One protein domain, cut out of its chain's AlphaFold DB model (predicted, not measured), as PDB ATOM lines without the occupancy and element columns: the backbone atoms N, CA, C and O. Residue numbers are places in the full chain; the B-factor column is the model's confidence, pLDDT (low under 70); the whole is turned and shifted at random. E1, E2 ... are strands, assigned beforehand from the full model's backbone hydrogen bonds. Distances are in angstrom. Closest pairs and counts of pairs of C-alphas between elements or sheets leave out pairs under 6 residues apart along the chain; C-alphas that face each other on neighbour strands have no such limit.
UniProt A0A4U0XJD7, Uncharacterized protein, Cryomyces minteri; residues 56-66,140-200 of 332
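What this domain is: This is residues 56 to 66 and 140 to 200 of the 332 residues of an uncharacterized protein of Cryomyces minteri (UniProt A0A4U0XJD7). With little regular structure, the domain is built on a twisted zigzag sheet of six short strands, E2 to E7, a meander, each strand the antiparallel neighbour of the one before; E1 and the opening stretch lie by its E2-E3 end. The 72 printed residues hold seven strands, E1 to E7 in chain order, with 28 residues, under half: all strand, no named helix. It is compact, radius of gyration of the C-alphas 11.4 A, spanning 29 by 24 by 22 A.

Where its parts are: C-alpha 56 is at (13.124, 40.754, 106.683). E1 is residues 150 to 152, E2 156 to 161 (15.3 A), E3 164 to 169 (16.4 A), E4 174 to 177 (10.5 A), E5 182 to 184, E6 189 to 191 and E7 197 to 199, ending at (37.837, 49.829, 96.332).

How they stand to each other: Residues 56 to 57 pair antiparallel with 150 to 151 of E1. E2 and E3 form a hairpin, N 159 to O 166 2.8 A. E6 and E7 form another, N 198 to O 190 2.8 A.

The domain as a whole: Residues 67 to 139 are cut out, a 23.0 A gap between C-alphas 66 and 140. Residues 140 to 148 have pLDDT under 70. No link is long.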
ATOM      1  N   THR A  56      13.400  40.791 108.125       93.50
ATOM      2  CA  THR A  56      13.124  40.754 106.683       93.50
ATOM      3  C   THR A  56      13.303  42.148 106.088       93.50
ATOM      4  O   THR A  56      12.577  43.081 106.435       93.50
ATOM      5  N   CYS A  57      14.263  42.265 105.177       93.31
ATOM      6  CA  CYS A  57      14.558  43.457 104.406       93.31
ATOM      7  C   CYS A  57      13.793  43.393 103.079       93.31
ATOM      8  O   CYS A  57      13.871  42.410 102.344       93.31
ATOM      9  N   ASN A  58      13.006  44.429 102.808       94.06
ATOM     10  CA  ASN A  58      12.229  44.613 101.585       94.06
ATOM     11  C   ASN A  58      12.089  46.124 101.349       94.06
ATOM     12  O   ASN A  58      12.176  46.897 102.305       94.06
ATOM     13  N   THR A  59      11.821  46.549 100.118       91.31
ATOM     14  CA  THR A  59      11.717  47.963  99.716       91.31
ATOM     15  C   THR A  59      10.729  48.768 100.566       91.31
ATOM     16  O   THR A  59      10.975  49.939 100.828       91.31
ATOM     17  N   SER A  60       9.661  48.141 101.074       92.69
ATOM     18  CA  SER A  60       8.679  48.772 101.974       92.69
ATOM     19  C   SER A  60       9.201  49.090 103.384       92.69
ATOM     20  O   SER A  60       8.636  49.950 104.051       92.69
ATOM     21  N   ASN A  61      10.252  48.400 103.842       92.31
ATOM     22  CA  ASN A  61      10.831  48.532 105.188       92.31
ATOM     23  C   ASN A  61      12.267  49.093 105.166       92.31
ATOM     24  O   ASN A  61      12.892  49.227 106.218       92.31
ATOM     25  N   ALA A  62      12.816  49.353 103.979       95.19
ATOM     26  CA  ALA A  62      14.198  49.762 103.790       95.19
ATOM     27  C   ALA A  62      14.365  51.279 103.941       95.19
ATOM     28  O   ALA A  62      13.608  52.067 103.373       95.19
ATOM     29  N   LEU A  63      15.406  51.698 104.659       95.75
ATOM     30  CA  LEU A  63      15.802  53.102 104.749       95.75
ATOM     31  C   LEU A  63      16.457  53.539 103.431       95.75
ATOM     32  O   LEU A  63      17.464  52.969 103.014       95.75
ATOM     33  N   ILE A  64      15.892  54.544 102.763       95.19
ATOM     34  CA  ILE A  64      16.397  55.003 101.464       95.19
ATOM     35  C   ILE A  64      17.700  55.786 101.666       95.19
ATOM     36  O   ILE A  64      17.706  56.878 102.235       95.19
ATOM     37  N   LEU A  65      18.805  55.234 101.166       91.69
ATOM     38  CA  LEU A  65      20.068  55.943 101.001       91.69
ATOM     39  C   LEU A  65      19.985  56.764  99.714       91.69
ATOM     40  O   LEU A  65      20.282  56.277  98.625       91.69
ATOM     41  N   THR A  66      19.590  58.026  99.830       88.06
ATOM     42  CA  THR A  66      19.788  58.983  98.738       88.06
ATOM     43  C   THR A  66      21.286  59.309  98.682       88.06
ATOM     44  O   THR A  66      21.825  59.745  99.704       88.06
ATOM     45  N   LEU A 140      26.280  37.521 108.370       56.12
ATOM     46  CA  LEU A 140      26.066  38.612 107.416       56.12
ATOM     47  C   LEU A 140      25.100  38.107 106.334       56.12
ATOM     48  O   LEU A 140      25.448  37.134 105.662       56.12
ATOM     49  N   ALA A 141      23.925  38.748 106.249       59.69
ATOM     50  CA  ALA A 141      22.724  38.396 105.475       59.69
ATOM     51  C   ALA A 141      22.810  37.150 104.577       59.69
ATOM     52  O   ALA A 141      23.495  37.106 103.556       59.69
ATOM     53  N   GLU A 142      22.026  36.144 104.942       63.88
ATOM     54  CA  GLU A 142      21.890  34.901 104.195       63.88
ATOM     55  C   GLU A 142      20.627  34.986 103.331       63.88
ATOM     56  O   GLU A 142      19.513  35.058 103.862       63.88
ATOM     57  N   ARG A 143      20.786  34.996 102.002       63.00
ATOM     58  CA  ARG A 143      19.660  34.954 101.058       63.00
ATOM     59  C   ARG A 143      18.913  33.637 101.267       63.00
ATOM     60  O   ARG A 143      19.444  32.567 100.983       63.00
ATOM     61  N   SER A 144      17.700  33.714 101.812       63.41
ATOM     62  CA  SER A 144      16.909  32.530 102.150       63.41
ATOM     63  C   SER A 144      16.506  31.809 100.863       63.41
ATOM     64  O   SER A 144      15.659  32.286 100.112       63.41
ATOM     65  N   ASN A 145      17.183  30.692 100.593       52.47
ATOM     66  CA  ASN A 145      17.169  29.996  99.311       52.47
ATOM     67  C   ASN A 145      15.731  29.652  98.864       52.47
ATOM     68  O   ASN A 145      15.103  28.759  99.429       52.47
ATOM     69  N   GLY A 146      15.213  30.387  97.873       52.69
ATOM     70  CA  GLY A 146      13.865  30.222  97.311       52.69
ATOM     71  C   GLY A 146      12.891  31.389  97.537       52.69
ATOM     72  O   GLY A 146      11.969  31.541  96.742       52.69
ATOM     73  N   ASN A 147      13.105  32.251  98.539       60.00
ATOM     74  CA  ASN A 147      12.252  33.422  98.778       60.00
ATOM     75  C   ASN A 147      12.994  34.725  98.454       60.00
ATOM     76  O   ASN A 147      14.122  34.930  98.898       60.00
ATOM     77  N   ASN A 148      12.310  35.670  97.800       67.88
ATOM     78  CA  ASN A 148      12.802  37.035  97.533       67.88
ATOM     79  C   ASN A 148      12.920  37.912  98.804       67.88
ATOM     80  O   ASN A 148      12.978  39.134  98.724       67.88
ATOM     81  N   ASN A 149      12.938  37.293  99.987       83.50
ATOM     82  CA  ASN A 149      13.101  37.960 101.268       83.50
ATOM     83  C   ASN A 149      14.582  37.954 101.644       83.50
ATOM     84  O   ASN A 149      15.089  36.989 102.230       83.50
ATOM     85  N   PHE A 150      15.257  39.056 101.338       91.12
ATOM     86  CA  PHE A 150      16.564  39.360 101.897       91.12
ATOM     87  C   PHE A 150      16.435  39.509 103.425       91.12
ATOM     88  O   PHE A 150      15.460  40.077 103.918       91.12
ATOM     89  N   GLN A 151      17.357  38.942 104.208       94.00
ATOM     90  CA  GLN A 151      17.243  38.908 105.674       94.00
ATOM     91  C   GLN A 151      18.495  39.459 106.342       94.00
ATOM     92  O   GLN A 151      19.560  38.845 106.287       94.00
ATOM     93  N   CYS A 152      18.334  40.582 107.037       94.62
ATOM     94  CA  CYS A 152      19.385  41.191 107.836       94.62
ATOM     95  C   CYS A 152      19.568  40.441 109.161       94.62
ATOM     96  O   CYS A 152      18.595  40.003 109.784       94.62
ATOM     97  N   GLY A 153      20.816  40.323 109.618       92.69
ATOM     98  CA  GLY A 153      21.111  39.939 110.997       92.69
ATOM     99  C   GLY A 153      20.613  41.001 111.985       92.69
ATOM    100  O   GLY A 153      20.459  42.163 111.631       92.69
ATOM    101  N   GLY A 154      20.386  40.624 113.242       91.44
ATOM    102  CA  GLY A 154      19.758  41.502 114.241       91.44
ATOM    103  C   GLY A 154      20.580  42.715 114.707       91.44
ATOM    104  O   GLY A 154      20.045  43.537 115.442       91.44
ATOM    105  N   SER A 155      21.856  42.837 114.311       92.25
ATOM    106  CA  SER A 155      22.654  44.072 114.458       92.25
ATOM    107  C   SER A 155      22.684  44.935 113.190       92.25
ATOM    108  O   SER A 155      23.221  46.041 113.213       92.25
ATOM    109  N   GLN A 156      22.129  44.435 112.084       95.19
ATOM    110  CA  GLN A 156      22.165  45.084 110.782       95.19
ATOM    111  C   GLN A 156      20.861  45.835 110.504       95.19
ATOM    112  O   GLN A 156      19.762  45.341 110.757       95.19
ATOM    113  N   THR A 157      20.998  47.002 109.893       95.50
ATOM    114  CA  THR A 157      19.892  47.838 109.431       95.50
ATOM    115  C   THR A 157      19.672  47.623 107.933       95.50
ATOM    116  O   THR A 157      20.632  47.519 107.166       95.50
ATOM    117  N   CYS A 158      18.404  47.544 107.523       97.00
ATOM    118  CA  CYS A 158      17.983  47.396 106.130       97.00
ATOM    119  C   CYS A 158      17.943  48.763 105.430       97.00
ATOM    120  O   CYS A 158      17.193  49.653 105.843       97.00
ATOM    121  N   TYR A 159      18.710  48.910 104.355       96.50
ATOM    122  CA  TYR A 159      18.763  50.096 103.504       96.50
ATOM    123  C   TYR A 159      18.402  49.755 102.054       96.50
ATOM    124  O   TYR A 159      18.535  48.609 101.629       96.50
ATOM    125  N   SER A 160      17.971  50.758 101.290       95.50
ATOM    126  CA  SER A 160      17.790  50.679  99.838       95.50
ATOM    127  C   SER A 160      18.618  51.765  99.158       95.50
ATOM    128  O   SER A 160      18.500  52.940  99.510       95.50
ATOM    129  N   TYR A 161      19.454  51.384  98.194       93.81
ATOM    130  CA  TYR A 161      20.291  52.285  97.399       93.81
ATOM    131  C   TYR A 161      20.139  51.929  95.918       93.81
ATOM    132  O   TYR A 161      20.426  50.804  95.520       93.81
ATOM    133  N   ASN A 162      19.667  52.865  95.089       93.19
ATOM    134  CA  ASN A 162      19.383  52.630  93.662       93.19
ATOM    135  C   ASN A 162      18.489  51.397  93.383       93.19
ATOM    136  O   ASN A 162      18.656  50.718  92.372       93.19
ATOM    137  N   ASN A 163      17.510  51.146  94.261       91.31
ATOM    138  CA  ASN A 163      16.622  49.969  94.284       91.31
ATOM    139  C   ASN A 163      17.280  48.637  94.685       91.31
ATOM    140  O   ASN A 163      16.583  47.629  94.687       91.31
ATOM    141  N   ILE A 164      18.563  48.634  95.061       93.06
ATOM    142  CA  ILE A 164      19.252  47.472  95.634       93.06
ATOM    143  C   ILE A 164      19.064  47.490  97.154       93.06
ATOM    144  O   ILE A 164      19.255  48.533  97.785       93.06
ATOM    145  N   LEU A 165      18.716  46.354  97.754       95.62
ATOM    146  CA  LEU A 165      18.611  46.172  99.202       95.62
ATOM    147  C   LEU A 165      19.967  45.812  99.826       95.62
ATOM    148  O   LEU A 165      20.689  44.948  99.330       95.62
ATOM    149  N   LEU A 166      20.297  46.452 100.952       95.69
ATOM    150  CA  LEU A 166      21.553  46.262 101.682       95.69
ATOM    151  C   LEU A 166      21.301  46.094 103.184       95.69
ATOM    152  O   LEU A 166      20.553  46.859 103.789       95.69
ATOM    153  N   CYS A 167      21.981  45.134 103.805       97.31
ATOM    154  CA  CYS A 167      22.019  44.964 105.255       97.31
ATOM    155  C   CYS A 167      23.367  45.467 105.772       97.31
ATOM    156  O   CYS A 167      24.393  44.824 105.537       97.31
ATOM    157  N   MET A 168      23.373  46.601 106.473       96.56
ATOM    158  CA  MET A 168      24.587  47.249 106.984       96.56
ATOM    159  C   MET A 168      24.637  47.197 108.511       96.56
ATOM    160  O   MET A 168      23.680  47.588 109.177       96.56
ATOM    161  N   ASP A 169      25.755  46.742 109.072       96.38
ATOM    162  CA  ASP A 169      26.050  46.893 110.496       96.38
ATOM    163  C   ASP A 169      26.594  48.307 110.745       96.38
ATOM    164  O   ASP A 169      27.663  48.675 110.254       96.38
ATOM    165  N   ALA A 170      25.850  49.123 111.492       92.75
ATOM    166  CA  ALA A 170      26.210  50.522 111.724       92.75
ATOM    167  C   ALA A 170      27.458  50.702 112.615       92.75
ATOM    168  O   ALA A 170      28.034  51.788 112.635       92.75
ATOM    169  N   ALA A 171      27.882  49.670 113.358       93.69
ATOM    170  CA  ALA A 171      29.031  49.752 114.257       93.69
ATOM    171  C   ALA A 171      30.358  49.421 113.556       93.69
ATOM    172  O   ALA A 171      31.388  49.996 113.912       93.69
ATOM    173  N   SER A 172      30.356  48.512 112.574       95.44
ATOM    174  CA  SER A 172      31.550  48.209 111.765       95.44
ATOM    175  C   SER A 172      31.557  48.870 110.387       95.44
ATOM    176  O   SER A 172      32.613  48.942 109.756       95.44
ATOM    177  N   GLY A 173      30.401  49.334 109.906       95.19
ATOM    178  CA  GLY A 173      30.196  49.784 108.532       95.19
ATOM    179  C   GLY A 173      30.158  48.646 107.509       95.19
ATOM    180  O   GLY A 173      30.049  48.929 106.316       95.19
ATOM    181  N   ASP A 174      30.268  47.380 107.930       96.31
ATOM    182  CA  ASP A 174      30.200  46.233 107.022       96.31
ATOM    183  C   ASP A 174      28.779  46.100 106.461       96.31
ATOM    184  O   ASP A 174      27.799  46.081 107.211       96.31
ATOM    185  N   TYR A 175      28.664  45.967 105.144       96.06
ATOM    186  CA  TYR A 175      27.400  45.745 104.457       96.06
ATOM    187  C   TYR A 175      27.457  44.529 103.538       96.06
ATOM    188  O   TYR A 175      28.512  44.098 103.071       96.06
ATOM    189  N   VAL A 176      26.278  43.986 103.271       95.69
ATOM    190  CA  VAL A 176      26.032  42.936 102.285       95.69
ATOM    191  C   VAL A 176      24.796  43.331 101.484       95.69
ATOM    192  O   VAL A 176      23.835  43.839 102.065       95.69
ATOM    193  N   ASP A 177      24.849  43.154 100.168       95.31
ATOM    194  CA  ASP A 177      23.744  43.420  99.242       95.31
ATOM    195  C   ASP A 177      22.941  42.141  98.929       95.31
ATOM    196  O   ASP A 177      23.345  41.025  99.270       95.31
ATOM    197  N   GLU A 178      21.768  42.297  98.315       94.44
ATOM    198  CA  GLU A 178      20.870  41.179  97.996       94.44
ATOM    199  C   GLU A 178      21.394  40.217  96.917       94.44
ATOM    200  O   GLU A 178      20.969  39.055  96.868       94.44
ATOM    201  N   ASP A 179      22.358  40.653  96.104       93.56
ATOM    202  CA  ASP A 179      23.067  39.813  95.133       93.56
ATOM    203  C   ASP A 179      24.207  39.002  95.781       93.56
ATOM    204  O   ASP A 179      24.754  38.086  95.165       93.56
ATOM    205  N   GLY A 180      24.527  39.276  97.050       92.69
ATOM    206  CA  GLY A 180      25.546  38.583  97.840       92.69
ATOM    207  C   GLY A 180      26.921  39.254  97.824       92.69
ATOM    208  O   GLY A 180      27.873  38.701  98.387       92.69
ATOM    209  N   GLY A 181      27.037  40.437  97.220       95.12
ATOM    210  CA  GLY A 181      28.208  41.294  97.323       95.12
ATOM    211  C   GLY A 181      28.369  41.829  98.746       95.12
ATOM    212  O   GLY A 181      27.421  41.918  99.527       95.12
ATOM    213  N   ARG A 182      29.612  42.114  99.130       95.50
ATOM    214  CA  ARG A 182      30.002  42.470 100.501       95.50
ATOM    215  C   ARG A 182      30.972  43.629 100.478       95.50
ATOM    216  O   ARG A 182      31.947  43.594  99.734       95.50
ATOM    217  N   GLY A 183      30.773  44.619 101.331       95.62
ATOM    218  CA  GLY A 183      31.689  45.742 101.435       95.62
ATOM    219  C   GLY A 183      31.720  46.354 102.820       95.62
ATOM    220  O   GLY A 183      31.132  45.832 103.764       95.62
ATOM    221  N   ASN A 184      32.433  47.466 102.941       95.69
ATOM    222  CA  ASN A 184      32.498  48.247 104.161       95.69
ATOM    223  C   ASN A 184      32.430  49.744 103.819       95.69
ATOM    224  O   ASN A 184      33.236  50.259 103.043       95.69
ATOM    225  N   ALA A 185      31.445  50.438 104.388       93.19
ATOM    226  CA  ALA A 185      31.147  51.838 104.100       93.19
ATOM    227  C   ALA A 185      32.202  52.814 104.653       93.19
ATOM    228  O   ALA A 185      32.313  53.931 104.157       93.19
ATOM    229  N   ILE A 186      32.994  52.395 105.647       92.44
ATOM    230  CA  ILE A 186      34.065  53.203 106.249       92.44
ATOM    231  C   ILE A 186      35.348  53.104 105.410       92.44
ATOM    232  O   ILE A 186      36.035  54.103 105.215       92.44
ATOM    233  N   SER A 187      35.681  51.914 104.894       93.69
ATOM    234  CA  SER A 187      36.896  51.702 104.090       93.69
ATOM    235  C   SER A 187      36.710  51.898 102.581       93.69
ATOM    236  O   SER A 187      37.700  51.927 101.852       93.69
ATOM    237  N   GLY A 188      35.465  51.976 102.096       93.50
ATOM    238  CA  GLY A 188      35.145  52.039 100.663       93.50
ATOM    239  C   GLY A 188      35.419  50.736  99.898       93.50
ATOM    240  O   GLY A 188      35.265  50.691  98.676       93.50
ATOM    241  N   ALA A 189      35.830  49.666 100.584       94.88
ATOM    242  CA  ALA A 189      36.066  48.368  99.963       94.88
ATOM    243  C   ALA A 189      34.737  47.681  99.619       94.88
ATOM    244  O   ALA A 189      33.851  47.577 100.466       94.88
ATOM    245  N   TYR A 190      34.630  47.162  98.398       95.12
ATOM    246  CA  TYR A 190      33.519  46.346  97.921       95.12
ATOM    247  C   TYR A 190      34.048  45.065  97.267       95.12
ATOM    248  O   TYR A 190      35.086  45.062  96.610       95.12
ATOM    249  N   THR A 191      33.337  43.962  97.451       95.88
ATOM    250  CA  THR A 191      33.589  42.655  96.845       95.88
ATOM    251  C   THR A 191      32.293  42.215  96.191       95.88
ATOM    252  O   THR A 191      31.320  41.921  96.880       95.88
ATOM    253  N   SER A 192      32.273  42.188  94.864       94.25
ATOM    254  CA  SER A 192      31.110  41.742  94.094       94.25
ATOM    255  C   SER A 192      30.763  40.267  94.377       94.25
ATOM    256  O   SER A 192      31.643  39.511  94.805       94.25
ATOM    257  N   PRO A 193      29.541  39.802  94.044       91.25
ATOM    258  CA  PRO A 193      29.166  38.385  94.138       91.25
ATOM    259  C   PRO A 193      30.118  37.435  93.387       91.25
ATOM    260  O   PRO A 193      30.272  36.275  93.756       91.25
ATOM    261  N   SER A 194      30.800  37.934  92.347       93.88
ATOM    262  CA  SER A 194      31.809  37.189  91.576       93.88
ATOM    263  C   SER A 194      33.157  37.002  92.295       93.88
ATOM    264  O   SER A 194      34.063  36.369  91.755       93.88
ATOM    265  N   GLY A 195      33.330  37.597  93.478       92.88
ATOM    266  CA  GLY A 195      34.596  37.642  94.212       92.88
ATOM    267  C   GLY A 195      35.565  38.736  93.746       92.88
ATOM    268  O   GLY A 195      36.588  38.945  94.397       92.88
ATOM    269  N   GLN A 196      35.267  39.473  92.666       94.75
ATOM    270  CA  GLN A 196      36.083  40.627  92.274       94.75
ATOM    271  C   GLN A 196      35.962  41.748  93.310       94.75
ATOM    272  O   GLN A 196      34.857  42.224  93.589       94.75
ATOM    273  N   MET A 197      37.106  42.177  93.843       92.81
ATOM    274  CA  MET A 197      37.223  43.309  94.759       92.81
ATOM    275  C   MET A 197      37.403  44.618  93.990       92.81
ATOM    276  O   MET A 197      38.191  44.703  93.050       92.81
ATOM    277  N   THR A 198      36.699  45.658  94.414       91.94
ATOM    278  CA  THR A 198      36.830  47.036  93.937       91.94
ATOM    279  C   THR A 198      36.822  47.950  95.154       91.94
ATOM    280  O   THR A 198      35.872  47.941  95.930       91.94
ATOM    281  N   THR A 199      37.866  48.754  95.334       88.38
ATOM    282  CA  THR A 199      37.837  49.829  96.332       88.38
ATOM    283  C   THR A 199      37.304  51.075  95.652       88.38
ATOM    284  O   THR A 199      37.963  51.632  94.773       88.38
ATOM    285  N   VAL A 200      36.115  51.525  96.050       78.19
ATOM    286  CA  VAL A 200      35.626  52.840  95.647       78.19
ATOM    287  C   VAL A 200      36.451  53.861  96.419       78.19
ATOM    288  O   VAL A 200      36.310  53.989  97.632       78.19
TER     289      VAL A 200